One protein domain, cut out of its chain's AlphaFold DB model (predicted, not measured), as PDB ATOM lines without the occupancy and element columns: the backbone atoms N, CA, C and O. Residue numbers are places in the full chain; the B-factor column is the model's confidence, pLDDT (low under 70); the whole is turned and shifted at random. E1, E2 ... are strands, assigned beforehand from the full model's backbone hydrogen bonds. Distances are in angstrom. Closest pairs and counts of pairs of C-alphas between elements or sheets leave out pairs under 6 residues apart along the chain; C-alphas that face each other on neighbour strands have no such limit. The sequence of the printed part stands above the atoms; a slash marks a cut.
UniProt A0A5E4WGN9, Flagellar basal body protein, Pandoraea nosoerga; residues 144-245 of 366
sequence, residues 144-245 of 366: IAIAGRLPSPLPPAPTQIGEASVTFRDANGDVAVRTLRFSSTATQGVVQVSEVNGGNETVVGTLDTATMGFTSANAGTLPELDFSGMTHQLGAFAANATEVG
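AT A GLANCE: This is residues 144 to 245 of the 366 residues of the protein "Flagellar basal body protein" of Pandoraea nosoerga (UniProt A0A5E4WGN9). Two sheets of strands stand face to face as a sandwich: the larger one, E2 to E6, is curled like part of a barrel and covers the smaller one, E7, E1 and E8. The two sheets come near each other along both sides, E2 beside E8 and the short E6 near E7, which gives a flattened, loosely closed barrel shape. The printed part has 102 residues with eight named strands, E1 to E8 along the chain, and no named helix; its class is all strand. The larger sheet has the order E2, E3, E4, E5, E6 and is antiparallel; the smaller has the order E7, E1, E8 and is mixed. The whole is compact, with a radius of gyration of the C-alphas of 12.9 A, and elongated, spanning 41 by 25 by 21 A.

HOW THE PARTS SIT: The larger sheet is a meander, each strand the antiparallel neighbour of the one before: E2, residues 160 to 169; E3, 175 to 184; E4, 190 to 197; E5, 200 to 208; and E6, 214 to 216. E2 and E3 form a hairpin, with N 164 and O 180 at 2.8 A. In the hairpin of E3 and E4, N 181 and O 194 are 2.8 A apart. N 193 and O 205 of the hairpin E4 and E5 are 2.9 A apart, and N 206 and O 215 of the hairpin E5 and E6 are 3.0 A apart. This sheet is strongly twisted. In the other sheet E1, residues 144 to 151, is the inner strand. It is antiparallel to E8, residues 238 to 244, with N 147 and O 240 at 3.0 A. It is parallel to E7, residues 224 to 233, with N 146 and O 226 at 2.8 A. The sheets' facing parts are 9.4 A centre to centre, and their strands stand at 37 degrees. The closest C-alphas of E2 and E8, Val 166 and Ala 241, are 5.4 A apart; those of E6 and E7, Phe 214 and Phe 227, are 6.6 A apart. E3 and E8 are apart.

IN THESE COORDINATES: E2 is 26.5 A from first to last C-alpha, E3 29.2 A, E4 22.7 A and E5 23.9 A. E1 begins at C-alpha 144 (175.332, 211.525, 166.820), is 21.0 A long and bends by 54 degrees at residue 148. E7 is 24.3 A long and bends by 52 degrees at residue 229. E8 is 19.5 A long and ends at C-alpha 244 (169.728, 211.108, 167.882).

THE WHOLE: The C-alphas farthest apart, those of Pro 153 and Asn 172, are 40.8 A apart. The printed part has no cut and no long link. The mean pLDDT of the printed part is 85.4, and no printed residue is under 70.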
ATOM      1  N   ILE A 144     175.251 211.397 168.266       89.25
ATOM      2  CA  ILE A 144     175.332 211.525 166.820       89.25
ATOM      3  C   ILE A 144     175.779 210.168 166.297       89.25
ATOM      4  O   ILE A 144     176.868 209.705 166.626       89.25
ATOM      5  N   ALA A 145     174.939 209.542 165.480       90.31
ATOM      6  CA  ALA A 145     175.283 208.318 164.780       90.31
ATOM      7  C   ALA A 145     175.962 208.673 163.457       90.31
ATOM      8  O   ALA A 145     175.381 209.347 162.605       90.31
ATOM      9  N   ILE A 146     177.192 208.211 163.278       91.44
ATOM     10  CA  ILE A 146     177.969 208.377 162.061       91.44
ATOM     11  C   ILE A 146     177.999 207.038 161.329       91.44
ATOM     12  O   ILE A 146     178.509 206.038 161.832       91.44
ATOM     13  N   ALA A 147     177.479 207.040 160.105       91.12
ATOM     14  CA  ALA A 147     177.480 205.879 159.229       91.12
ATOM     15  C   ALA A 147     178.192 206.186 157.913       91.12
ATOM     16  O   ALA A 147     178.141 207.308 157.401       91.12
ATOM     17  N   GLY A 148     178.840 205.174 157.341       89.88
ATOM     18  CA  GLY A 148     179.542 205.337 156.077       89.88
ATOM     19  C   GLY A 148     180.716 204.388 155.887       89.88
ATOM     20  O   GLY A 148     180.703 203.237 156.326       89.88
ATOM     21  N   ARG A 149     181.726 204.872 155.170       92.00
ATOM     22  CA  ARG A 149     182.889 204.102 154.752       92.00
ATOM     23  C   ARG A 149     184.182 204.878 154.969       92.00
ATOM     24  O   ARG A 149     184.361 205.975 154.440       92.00
ATOM     25  N   LEU A 150     185.116 204.230 155.652       90.25
ATOM     26  CA  LEU A 150     186.529 204.582 155.700       90.25
ATOM     27  C   LEU A 150     187.290 203.830 154.594       90.25
ATOM     28  O   LEU A 150     187.053 202.632 154.406       90.25
ATOM     29  N   PRO A 151     188.198 204.504 153.865       88.81
ATOM     30  CA  PRO A 151     188.969 203.889 152.790       88.81
ATOM     31  C   PRO A 151     189.991 202.882 153.326       88.81
ATOM     32  O   PRO A 151     190.698 203.163 154.291       88.81
ATOM     33  N   SER A 152     190.108 201.739 152.647       86.00
ATOM     34  CA  SER A 152     191.162 200.740 152.857       86.00
ATOM     35  C   SER A 152     192.010 200.586 151.579       86.00
ATOM     36  O   SER A 152     191.428 200.316 150.523       86.00
ATOM     37  N   PRO A 153     193.351 200.738 151.625       84.75
ATOM     38  CA  PRO A 153     194.163 201.097 152.790       84.75
ATOM     39  C   PRO A 153     194.000 202.573 153.191       84.75
ATOM     40  O   PRO A 153     193.710 203.428 152.353       84.75
ATOM     41  N   LEU A 154     194.235 202.878 154.470       83.81
ATOM     42  CA  LEU A 154     194.301 204.260 154.949       83.81
ATOM     43  C   LEU A 154     195.498 204.996 154.307       83.81
ATOM     44  O   LEU A 154     196.563 204.392 154.138       83.81
ATOM     45  N   PRO A 155     195.366 206.293 153.975       82.56
ATOM     46  CA  PRO A 155     196.469 207.083 153.437       82.56
ATOM     47  C   PRO A 155     197.608 207.237 154.464       82.56
ATOM     48  O   PRO A 155     197.339 207.301 155.671       82.56
ATOM     49  N   PRO A 156     198.876 207.335 154.014       80.50
ATOM     50  CA  PRO A 156     200.026 207.481 154.906       80.50
ATOM     51  C   PRO A 156     199.881 208.726 155.793       80.50
ATOM     52  O   PRO A 156     199.426 209.775 155.339       80.50
ATOM     53  N   ALA A 157     200.221 208.599 157.073       79.50
ATOM     54  CA  ALA A 157     199.941 209.619 158.081       79.50
ATOM     55  C   ALA A 157     201.005 210.736 158.172       79.50
ATOM     56  O   ALA A 157     202.172 210.471 157.878       79.50
ATOM     57  N   PRO A 158     200.644 211.941 158.669       75.00
ATOM     58  CA  PRO A 158     199.282 212.418 158.926       75.00
ATOM     59  C   PRO A 158     198.663 213.015 157.653       75.00
ATOM     60  O   PRO A 158     199.116 214.050 157.167       75.00
ATOM     61  N   THR A 159     197.614 212.384 157.122       85.06
ATOM     62  CA  THR A 159     196.871 212.899 155.959       85.06
ATOM     63  C   THR A 159     195.382 212.960 156.277       85.06
ATOM     64  O   THR A 159     194.827 212.059 156.911       85.06
ATOM     65  N   GLN A 160     194.721 214.025 155.828       87.44
ATOM     66  CA  GLN A 160     193.271 214.154 155.909       87.44
ATOM     67  C   GLN A 160     192.593 213.103 155.017       87.44
ATOM     68  O   GLN A 160     192.873 213.010 153.825       87.44
ATOM     69  N   ILE A 161     191.693 212.318 155.605       87.12
ATOM     70  CA  ILE A 161     190.913 211.273 154.931       87.12
ATOM     71  C   ILE A 161     189.633 211.872 154.342       87.12
ATOM     72  O   ILE A 161     189.266 211.566 153.209       87.12
ATOM     73  N   GLY A 162     188.954 212.724 155.111       87.81
ATOM     74  CA  GLY A 162     187.716 213.372 154.697       87.81
ATOM     75  C   GLY A 162     187.046 214.153 155.822       87.81
ATOM     76  O   GLY A 162     187.558 214.221 156.942       87.81
ATOM     77  N   GLU A 163     185.907 214.758 155.501       90.00
ATOM     78  CA  GLU A 163     185.099 215.549 156.430       90.00
ATOM     79  C   GLU A 163     183.629 215.141 156.358       90.00
ATOM     80  O   GLU A 163     183.132 214.753 155.299       90.00
ATOM     81  N   ALA A 164     182.937 215.248 157.488       88.38
ATOM     82  CA  ALA A 164     181.503 215.050 157.599       88.38
ATOM     83  C   ALA A 164     180.886 216.240 158.330       88.38
ATOM     84  O   ALA A 164     181.311 216.586 159.433       88.38
ATOM     85  N   SER A 165     179.869 216.857 157.740       87.94
ATOM     86  CA  SER A 165     179.080 217.867 158.441       87.94
ATOM     87  C   SER A 165     178.122 217.182 159.407       87.94
ATOM     88  O   SER A 165     177.407 216.254 159.036       87.94
ATOM     89  N   VAL A 166     178.101 217.668 160.640       87.88
ATOM     90  CA  VAL A 166     177.237 217.204 161.715       87.88
ATOM     91  C   VAL A 166     176.336 218.345 162.135       87.88
ATOM     92  O   VAL A 166     176.807 219.407 162.538       87.88
ATOM     93  N   THR A 167     175.036 218.112 162.058       86.06
ATOM     94  CA  THR A 167     174.011 218.964 162.658       86.06
ATOM     95  C   THR A 167     173.568 218.318 163.963       86.06
ATOM     96  O   THR A 167     173.211 217.142 163.959       86.06
ATOM     97  N   PHE A 168     173.604 219.062 165.060       87.19
ATOM     98  CA  PHE A 168     173.073 218.635 166.354       87.19
ATOM     99  C   PHE A 168     172.450 219.826 167.076       87.19
ATOM    100  O   PHE A 168     172.572 220.969 166.638       87.19
ATOM    101  N   ARG A 169     171.791 219.564 168.197       85.31
ATOM    102  CA  ARG A 169     171.170 220.565 169.057       85.31
ATOM    103  C   ARG A 169     171.965 220.719 170.331       85.31
ATOM    104  O   ARG A 169     172.237 219.733 171.021       85.31
ATOM    105  N   ASP A 170     172.342 221.957 170.619       79.38
ATOM    106  CA  ASP A 170     173.087 222.295 171.826       79.38
ATOM    107  C   ASP A 170     172.206 222.224 173.090       79.38
ATOM    108  O   ASP A 170     171.025 221.871 173.043       79.38
ATOM    109  N   ALA A 171     172.783 222.561 174.248       72.12
ATOM    110  CA  ALA A 171     172.081 222.556 175.535       72.12
ATOM    111  C   ALA A 171     170.852 223.488 175.588       72.12
ATOM    112  O   ALA A 171     169.989 223.289 176.442       72.12
ATOM    113  N   ASN A 172     170.762 224.471 174.687       71.69
ATOM    114  CA  ASN A 172     169.638 225.396 174.570       71.69
ATOM    115  C   ASN A 172     168.597 224.925 173.538       71.69
ATOM    116  O   ASN A 172     167.496 225.470 173.495       71.69
ATOM    117  N   GLY A 173     168.908 223.885 172.751       70.12
ATOM    118  CA  GLY A 173     168.037 223.344 171.709       70.12
ATOM    119  C   GLY A 173     168.258 223.925 170.316       70.12
ATOM    120  O   GLY A 173     167.559 223.524 169.375       70.12
ATOM    121  N   ASP A 174     169.216 224.842 170.183       79.75
ATOM    122  CA  ASP A 174     169.523 225.518 168.931       79.75
ATOM    123  C   ASP A 174     170.322 224.600 168.007       79.75
ATOM    124  O   ASP A 174     171.164 223.815 168.452       79.75
ATOM    125  N   VAL A 175     170.064 224.697 166.700       83.50
ATOM    126  CA  VAL A 175     170.796 223.912 165.700       83.50
ATOM    127  C   VAL A 175     172.228 224.430 165.602       83.50
ATOM    128  O   VAL A 175     172.483 225.520 165.088       83.50
ATOM    129  N   ALA A 176     173.177 223.611 166.037       85.56
ATOM    130  CA  ALA A 176     174.597 223.808 165.836       85.56
ATOM    131  C   ALA A 176     175.090 222.910 164.697       85.56
ATOM    132  O   ALA A 176     174.789 221.716 164.631       85.56
ATOM    133  N   VAL A 177     175.891 223.486 163.803       87.62
ATOM    134  CA  VAL A 177     176.610 222.732 162.771       87.62
ATOM    135  C   VAL A 177     178.087 222.696 163.123       87.62
ATOM    136  O   VAL A 177     178.681 223.723 163.473       87.62
ATOM    137  N   ARG A 178     178.684 221.512 163.040       88.69
ATOM    138  CA  ARG A 178     180.123 221.284 163.189       88.69
ATOM    139  C   ARG A 178     180.616 220.387 162.076       88.69
ATOM    140  O   ARG A 178     179.851 219.608 161.519       88.69
ATOM    141  N   THR A 179     181.901 220.471 161.780       89.62
ATOM    142  CA  THR A 179     182.527 219.585 160.804       89.62
ATOM    143  C   THR A 179     183.412 218.599 161.546       89.62
ATOM    144  O   THR A 179     184.334 219.001 162.246       89.62
ATOM    145  N   LEU A 180     183.136 217.307 161.405       89.62
ATOM    146  CA  LEU A 180     184.039 216.250 161.837       89.62
ATOM    147  C   LEU A 180     185.084 216.016 160.757       89.62
ATOM    148  O   LEU A 180     184.740 215.719 159.615       89.62
ATOM    149  N   ARG A 181     186.357 216.119 161.118       90.31
ATOM    150  CA  ARG A 181     187.489 215.815 160.253       90.31
ATOM    151  C   ARG A 181     188.114 214.494 160.677       90.31
ATOM    152  O   ARG A 181     188.351 214.244 161.856       90.31
ATOM    153  N   PHE A 182     188.374 213.653 159.685       90.06
ATOM    154  CA  PHE A 182     189.008 212.353 159.852       90.06
ATOM    155  C   PHE A 182     190.423 212.436 159.295       90.06
ATOM    156  O   PHE A 182     190.609 212.773 158.124       90.06
ATOM    157  N   SER A 183     191.421 212.113 160.109       89.25
ATOM    158  CA  SER A 183     192.831 212.112 159.706       89.25
ATOM    159  C   SER A 183     193.503 210.798 160.080       89.25
ATOM    160  O   SER A 183     193.254 210.249 161.155       89.25
ATOM    161  N   SER A 184     194.376 210.288 159.211       86.81
ATOM    162  CA  SER A 184     195.178 209.111 159.539       86.81
ATOM    163  C   SER A 184     196.236 209.451 160.590       86.81
ATOM    164  O   SER A 184     196.806 210.543 160.590       86.81
ATOM    165  N   THR A 185     196.500 208.511 161.498       84.44
ATOM    166  CA  THR A 185     197.539 208.645 162.528       84.44
ATOM    167  C   THR A 185     198.735 207.748 162.222       84.44
ATOM    168  O   THR A 185     198.641 206.826 161.414       84.44
ATOM    169  N   ALA A 186     199.882 208.016 162.855       77.81
ATOM    170  CA  ALA A 186     201.083 207.190 162.692       77.81
ATOM    171  C   ALA A 186     200.867 205.731 163.151       77.81
ATOM    172  O   ALA A 186     201.582 204.830 162.710       77.81
ATOM    173  N   THR A 187     199.866 205.492 164.005       79.94
ATOM    174  CA  THR A 187     199.435 204.160 164.430       79.94
ATOM    175  C   THR A 187     198.564 203.527 163.348       79.94
ATOM    176  O   THR A 187     197.505 204.050 162.996       79.94
ATOM    177  N   GLN A 188     198.986 202.372 162.826       75.25
ATOM    178  CA  GLN A 188     198.188 201.646 161.839       75.25
ATOM    179  C   GLN A 188     196.823 201.263 162.413       75.25
ATOM    180  O   GLN A 188     196.715 200.816 163.551       75.25
ATOM    181  N   GLY A 189     195.785 201.433 161.597       77.38
ATOM    182  CA  GLY A 189     194.420 201.073 161.960       77.38
ATOM    183  C   GLY A 189     193.714 202.062 162.889       77.38
ATOM    184  O   GLY A 189     192.572 201.797 163.249       77.38
ATOM    185  N   VAL A 190     194.327 203.201 163.233       86.62
ATOM    186  CA  VAL A 190     193.706 204.235 164.074       86.62
ATOM    187  C   VAL A 190     193.490 205.520 163.277       86.62
ATOM    188  O   VAL A 190     194.419 206.083 162.686       86.62
ATOM    189  N   VAL A 191     192.252 206.007 163.293       87.75
ATOM    190  CA  VAL A 191     191.843 207.278 162.687       87.75
ATOM    191  C   VAL A 191     191.583 208.283 163.795       87.75
ATOM    192  O   VAL A 191     190.850 208.009 164.740       87.75
ATOM    193  N   GLN A 192     192.172 209.465 163.688       89.25
ATOM    194  CA  GLN A 192     191.868 210.567 164.587       89.25
ATOM    195  C   GLN A 192     190.636 211.307 164.076       89.25
ATOM    196  O   GLN A 192     190.524 211.585 162.880       89.25
ATOM    197  N   VAL A 193     189.729 211.615 164.999       89.62
ATOM    198  CA  VAL A 193     188.520 212.389 164.738       89.62
ATOM    199  C   VAL A 193     188.637 213.722 165.464       89.62
ATOM    200  O   VAL A 193     188.811 213.771 166.687       89.62
ATOM    201  N   SER A 194     188.539 214.809 164.712       89.25
ATOM    202  CA  SER A 194     188.562 216.171 165.233       89.25
ATOM    203  C   SER A 194     187.282 216.926 164.884       89.25
ATOM    204  O   SER A 194     186.690 216.742 163.825       89.25
ATOM    205  N   GLU A 195     186.836 217.778 165.800       90.56
ATOM    206  CA  GLU A 195     185.780 218.760 165.592       90.56
ATOM    207  C   GLU A 195     186.415 220.037 165.057       90.56
ATOM    208  O   GLU A 195     187.318 220.603 165.674       90.56
ATOM    209  N   VAL A 196     185.910 220.516 163.928       89.19
ATOM    210  CA  VAL A 196     186.253 221.810 163.353       89.19
ATOM    211  C   VAL A 196     185.072 222.756 163.560       89.19
ATOM    212  O   VAL A 196     183.966 222.518 163.065       89.19
ATOM    213  N   ASN A 197     185.316 223.851 164.282       84.62
ATOM    214  CA  ASN A 197     184.354 224.925 164.517       84.62
ATOM    215  C   ASN A 197     184.968 226.273 164.116       84.62
ATOM    216  O   ASN A 197     185.878 226.765 164.783       84.62
ATOM    217  N   GLY A 198     184.507 226.861 163.006       74.31
ATOM    218  CA  GLY A 198     184.959 228.189 162.567       74.31
ATOM    219  C   GLY A 198     186.472 228.315 162.329       74.31
ATOM    220  O   GLY A 198     187.018 229.402 162.478       74.31
ATOM    221  N   GLY A 199     187.155 227.212 161.995       75.50
ATOM    222  CA  GLY A 199     188.607 227.162 161.780       75.50
ATOM    223  C   GLY A 199     189.426 226.653 162.971       75.50
ATOM    224  O   GLY A 199     190.587 226.300 162.781       75.50
ATOM    225  N   ASN A 200     188.831 226.534 164.163       82.12
ATOM    226  CA  ASN A 200     189.469 225.876 165.304       82.12
ATOM    227  C   ASN A 200     189.247 224.367 165.225       82.12
ATOM    228  O   ASN A 200     188.102 223.918 165.177       82.12
ATOM    229  N   GLU A 201     190.334 223.599 165.232       87.31
ATOM    230  CA  GLU A 201     190.310 222.138 165.231       87.31
ATOM    231  C   GLU A 201     190.606 221.606 166.638       87.31
ATOM    232  O   GLU A 201     191.655 221.890 167.216       87.31
ATOM    233  N   THR A 202     189.673 220.837 167.194       88.25
ATOM    234  CA  THR A 202     189.782 220.214 168.518       88.25
ATOM    235  C   THR A 202     189.708 218.704 168.357       88.25
ATOM    236  O   THR A 202     188.798 218.198 167.709       88.25
ATOM    237  N   VAL A 203     190.652 217.955 168.921       88.38
ATOM    238  CA  VAL A 203     190.646 216.489 168.814       88.38
ATOM    239  C   VAL A 203     189.598 215.914 169.761       88.38
ATOM    240  O   VAL A 203     189.729 216.061 170.971       88.38
ATOM    241  N   VAL A 204     188.573 215.258 169.214       87.94
ATOM    242  CA  VAL A 204     187.440 214.711 169.983       87.94
ATOM    243  C   VAL A 204     187.713 213.272 170.408       87.94
ATOM    244  O   VAL A 204     187.188 212.816 171.418       87.94
ATOM    245  N   GLY A 205     188.556 212.550 169.668       89.81
ATOM    246  CA  GLY A 205     188.959 211.197 170.030       89.81
ATOM    247  C   GLY A 205     189.624 210.432 168.894       89.81
ATOM    248  O   GLY A 205     189.974 210.985 167.848       89.81
ATOM    249  N   THR A 206     189.783 209.132 169.108       88.69
ATOM    250  CA  THR A 206     190.359 208.202 168.129       88.69
ATOM    251  C   THR A 206     189.406 207.049 167.857       88.69
ATOM    252  O   THR A 206     188.833 206.476 168.782       88.69
ATOM    253  N   LEU A 207     189.271 206.693 166.585       89.69
ATOM    254  CA  LEU A 207     188.467 205.592 166.080       89.69
ATOM    255  C   LEU A 207     189.378 204.431 165.673       89.69
ATOM    256  O   LEU A 207     190.282 204.599 164.851       89.69
ATOM    257  N   ASP A 208     189.120 203.251 166.226       87.31
ATOM    258  CA  ASP A 208     189.767 202.011 165.805       87.31
ATOM    259  C   ASP A 208     189.059 201.441 164.568       87.31
ATOM    260  O   ASP A 208     187.867 201.137 164.584       87.31
ATOM    261  N   THR A 209     189.805 201.276 163.476       83.12
ATOM    262  CA  THR A 209     189.265 200.790 162.203       83.12
ATOM    263  C   THR A 209     188.985 199.284 162.154       83.12
ATOM    264  O   THR A 209     188.371 198.821 161.191       83.12
ATOM    265  N   ALA A 210     189.410 198.512 163.159       82.75
ATOM    266  CA  ALA A 210     189.108 197.084 163.266       82.75
ATOM    267  C   ALA A 210     187.788 196.821 164.003       82.75
ATOM    268  O   ALA A 210     187.019 195.947 163.608       82.75
ATOM    269  N   THR A 211     187.521 197.581 165.065       81.50
ATOM    270  CA  THR A 211     186.340 197.402 165.925       81.50
ATOM    271  C   THR A 211     185.239 198.430 165.671       81.50
ATOM    272  O   THR A 211     184.133 198.258 166.171       81.50
ATOM    273  N   MET A 212     185.536 199.504 164.925       85.50
ATOM    274  CA  MET A 212     184.736 200.742 164.889       85.50
ATOM    275  C   MET A 212     184.486 201.325 166.290       85.50
ATOM    276  O   MET A 212     183.571 202.120 166.495       85.50
ATOM    277  N   GLY A 213     185.314 200.939 167.267       83.69
ATOM    278  CA  GLY A 213     185.264 201.446 168.626       83.69
ATOM    279  C   GLY A 213     185.831 202.857 168.675       83.69
ATOM    280  O   GLY A 213     186.991 203.088 168.319       83.69
ATOM    281  N   PHE A 214     185.016 203.806 169.120       87.94
ATOM    282  CA  PHE A 214     185.447 205.180 169.324       87.94
ATOM    283  C   PHE A 214     185.856 205.404 170.775       87.94
ATOM    284  O   PHE A 214     185.091 205.151 171.702       87.94
ATOM    285  N   THR A 215     187.074 205.899 170.969       87.31
ATOM    286  CA  THR A 215     187.568 206.331 172.276       87.31
ATOM    287  C   THR A 215     187.501 207.851 172.336       87.31
ATOM    288  O   THR A 215     188.311 208.537 171.707       87.31
ATOM    289  N   SER A 216     186.517 208.367 173.076       84.19
ATOM    290  CA  SER A 216     186.328 209.804 173.298       84.19
ATOM    291  C   SER A 216     187.440 210.382 174.176       84.19
ATOM    292  O   SER A 216     187.787 209.817 175.213       84.19
ATOM    293  N   ALA A 217     187.956 211.545 173.790       83.25
ATOM    294  CA  ALA A 217     188.845 212.374 174.599       83.25
ATOM    295  C   ALA A 217     188.075 213.353 175.513       83.25
ATOM    296  O   ALA A 217     188.705 214.127 176.232       83.25
ATOM    297  N   ASN A 218     186.732 213.332 175.490       75.19
ATOM    298  CA  ASN A 218     185.845 214.268 176.199       75.19
ATOM    299  C   ASN A 218     186.214 215.740 175.959       75.19
ATOM    300  O   ASN A 218     186.205 216.564 176.874       75.19
ATOM    301  N   ALA A 219     186.563 216.055 174.715       72.88
ATOM    302  CA  ALA A 219     186.930 217.387 174.269       72.88
ATOM    303  C   ALA A 219     186.017 217.814 173.114       72.88
ATOM    304  O   ALA A 219     185.595 216.979 172.316       72.88
ATOM    305  N   GLY A 220     185.735 219.114 173.020       77.56
ATOM    306  CA  GLY A 220     184.818 219.672 172.022       77.56
ATOM    307  C   GLY A 220     183.419 219.969 172.570       77.56
ATOM    308  O   GLY A 220     183.183 219.928 173.777       77.56
ATOM    309  N   THR A 221     182.507 220.331 171.668       81.06
ATOM    310  CA  THR A 221     181.106 220.685 171.974       81.06
ATOM    311  C   THR A 221     180.100 219.642 171.490       81.06
ATOM    312  O   THR A 221     178.895 219.820 171.669       81.06
ATOM    313  N   LEU A 222     180.588 218.560 170.878       83.50
ATOM    314  CA  LEU A 222     179.758 217.497 170.329       83.50
ATOM    315  C   LEU A 222     179.204 216.552 171.419       83.50
ATOM    316  O   LEU A 222     179.932 216.191 172.347       83.50
ATOM    317  N   PRO A 223     177.937 216.113 171.284       83.31
ATOM    318  CA  PRO A 223     177.366 214.965 171.992       83.31
ATOM    319  C   PRO A 223     178.131 213.656 171.746       83.31
ATOM    320  O   PRO A 223     179.053 213.597 170.932       83.31
ATOM    321  N   GLU A 224     177.714 212.576 172.414       87.06
ATOM    322  CA  GLU A 224     178.322 211.251 172.252       87.06
ATOM    323  C   GLU A 224     178.345 210.821 170.774       87.06
ATOM    324  O   GLU A 224     177.323 210.863 170.087       87.06
ATOM    325  N   LEU A 225     179.515 210.426 170.269       87.94
ATOM    326  CA  LEU A 225     179.691 210.016 168.877       87.94
ATOM    327  C   LEU A 225     179.651 208.490 168.772       87.94
ATOM    328  O   LEU A 225     180.486 207.805 169.363       87.94
ATOM    329  N   ASP A 226     178.718 207.970 167.979       88.88
ATOM    330  CA  ASP A 226     178.601 206.546 167.675       88.88
ATOM    331  C   ASP A 226     179.039 206.273 166.230       88.88
ATOM    332  O   ASP A 226     178.449 206.786 165.282       88.88
ATOM    333  N   PHE A 227     180.073 205.449 166.061       87.75
ATOM    334  CA  PHE A 227     180.621 205.054 164.758       87.75
ATOM    335  C   PHE A 227     180.288 203.605 164.383       87.75
ATOM    336  O   PHE A 227     180.836 203.084 163.414       87.75
ATOM    337  N   SER A 228     179.379 202.940 165.102       87.12
ATOM    338  CA  SER A 228     178.977 201.552 164.832       87.12
ATOM    339  C   SER A 228     178.454 201.320 163.404       87.12
ATOM    340  O   SER A 228     178.554 200.213 162.875       87.12
ATOM    341  N   GLY A 229     177.938 202.367 162.750       85.19
ATOM    342  CA  GLY A 229     177.485 202.345 161.357       85.19
ATOM    343  C   GLY A 229     178.583 202.552 160.303       85.19
ATOM    344  O   GLY A 229     178.271 202.614 159.110       85.19
ATOM    345  N   MET A 230     179.848 202.715 160.698       89.00
ATOM    346  CA  MET A 230     180.981 202.856 159.778       89.00
ATOM    347  C   MET A 230     181.543 201.500 159.343       89.00
ATOM    348  O   MET A 230     181.506 200.509 160.064       89.00
ATOM    349  N   THR A 231     182.109 201.459 158.137       90.31
ATOM    350  CA  THR A 231     182.771 200.272 157.578       90.31
ATOM    351  C   THR A 231     184.153 200.629 157.046       90.31
ATOM    352  O   THR A 231     184.336 201.686 156.449       90.31
ATOM    353  N   HIS A 232     185.144 199.757 157.227       89.62
ATOM    354  CA  HIS A 232     186.487 199.947 156.672       89.62
ATOM    355  C   HIS A 232     186.667 199.030 155.457       89.62
ATOM    356  O   HIS A 232     186.858 197.823 155.597       89.62
ATOM    357  N   GLN A 233     186.515 199.585 154.252       88.19
ATOM    358  CA  GLN A 233     186.440 198.825 152.997       88.19
ATOM    359  C   GLN A 233     187.068 199.601 151.828       88.19
ATOM    360  O   GLN A 233     187.317 200.803 151.913       88.19
ATOM    361  N   LEU A 234     187.308 198.915 150.708       88.06
ATOM    362  CA  LEU A 234     187.783 199.537 149.468       88.06
ATOM    363  C   LEU A 234     186.781 200.583 148.952       88.06
ATOM    364  O   LEU A 234     185.589 200.307 148.811       88.06
ATOM    365  N   GLY A 235     187.277 201.778 148.630       87.69
ATOM    366  CA  GLY A 235     186.489 202.871 148.057       87.69
ATOM    367  C   GLY A 235     186.813 204.231 148.668       87.69
ATOM    368  O   GLY A 235     187.609 204.332 149.596       87.69
ATOM    369  N   ALA A 236     186.187 205.288 148.144       87.62
ATOM    370  CA  ALA A 236     186.346 206.645 148.666       87.62
ATOM    371  C   ALA A 236     185.686 206.807 150.045       87.62
ATOM    372  O   ALA A 236     184.712 206.108 150.350       87.62
ATOM    373  N   PHE A 237     186.191 207.758 150.835       90.06
ATOM    374  CA  PHE A 237     185.588 208.155 152.103       90.06
ATOM    375  C   PHE A 237     184.149 208.640 151.896       90.06
ATOM    376  O   PHE A 237     183.866 209.409 150.976       90.06
ATOM    377  N   ALA A 238     183.248 208.188 152.758       90.12
ATOM    378  CA  ALA A 238     181.885 208.687 152.834       90.12
ATOM    379  C   ALA A 238     181.439 208.641 154.289       90.12
ATOM    380  O   ALA A 238     181.621 207.624 154.950       90.12
ATOM    381  N   ALA A 239     180.837 209.713 154.781       90.25
ATOM    382  CA  ALA A 239     180.346 209.780 156.144       90.25
ATOM    383  C   ALA A 239     179.096 210.648 156.177       90.25
ATOM    384  O   ALA A 239     179.111 211.781 155.702       90.25
ATOM    385  N   ASN A 240     178.031 210.102 156.748       89.81
ATOM    386  CA  ASN A 240     176.801 210.819 157.024       89.81
ATOM    387  C   ASN A 240     176.568 210.780 158.527       89.81
ATOM    388  O   ASN A 240     176.684 209.719 159.146       89.81
ATOM    389  N   ALA A 241     176.252 211.932 159.100       88.44
ATOM    390  CA  ALA A 241     175.946 212.060 160.510       88.44
ATOM    391  C   ALA A 241     174.447 212.282 160.689       88.44
ATOM    392  O   ALA A 241     173.858 213.149 160.043       88.44
ATOM    393  N   THR A 242     173.854 211.508 161.589       86.94
ATOM    394  CA  THR A 242     172.448 211.615 161.962       86.94
ATOM    395  C   THR A 242     172.368 211.889 163.452       86.94
ATOM    396  O   THR A 242     172.921 211.150 164.268       86.94
ATOM    397  N   GLU A 243     171.678 212.960 163.813       87.81
ATOM    398  CA  GLU A 243     171.406 213.298 165.204       87.81
ATOM    399  C   GLU A 243     170.423 212.300 165.834       87.81
ATOM    400  O   GLU A 243     169.445 211.894 165.202       87.81
ATOM    401  N   VAL A 244     170.639 211.948 167.104       83.62
ATOM    402  CA  VAL A 244     169.728 211.108 167.882       83.62
ATOM    403  C   VAL A 244     169.315 211.814 169.174       83.62
ATOM    404  O   VAL A 244     170.128 212.187 170.023       83.62
ATOM    405  N   GLY A 245     168.001 211.943 169.356       78.69
ATOM    406  CA  GLY A 245     167.386 212.309 170.633       78.69
ATOM    407  C   GLY A 245     167.250 213.804 170.929       78.69
ATOM    408  O   GLY A 245     166.691 214.123 171.978       78.69
TER     409      GLY A 245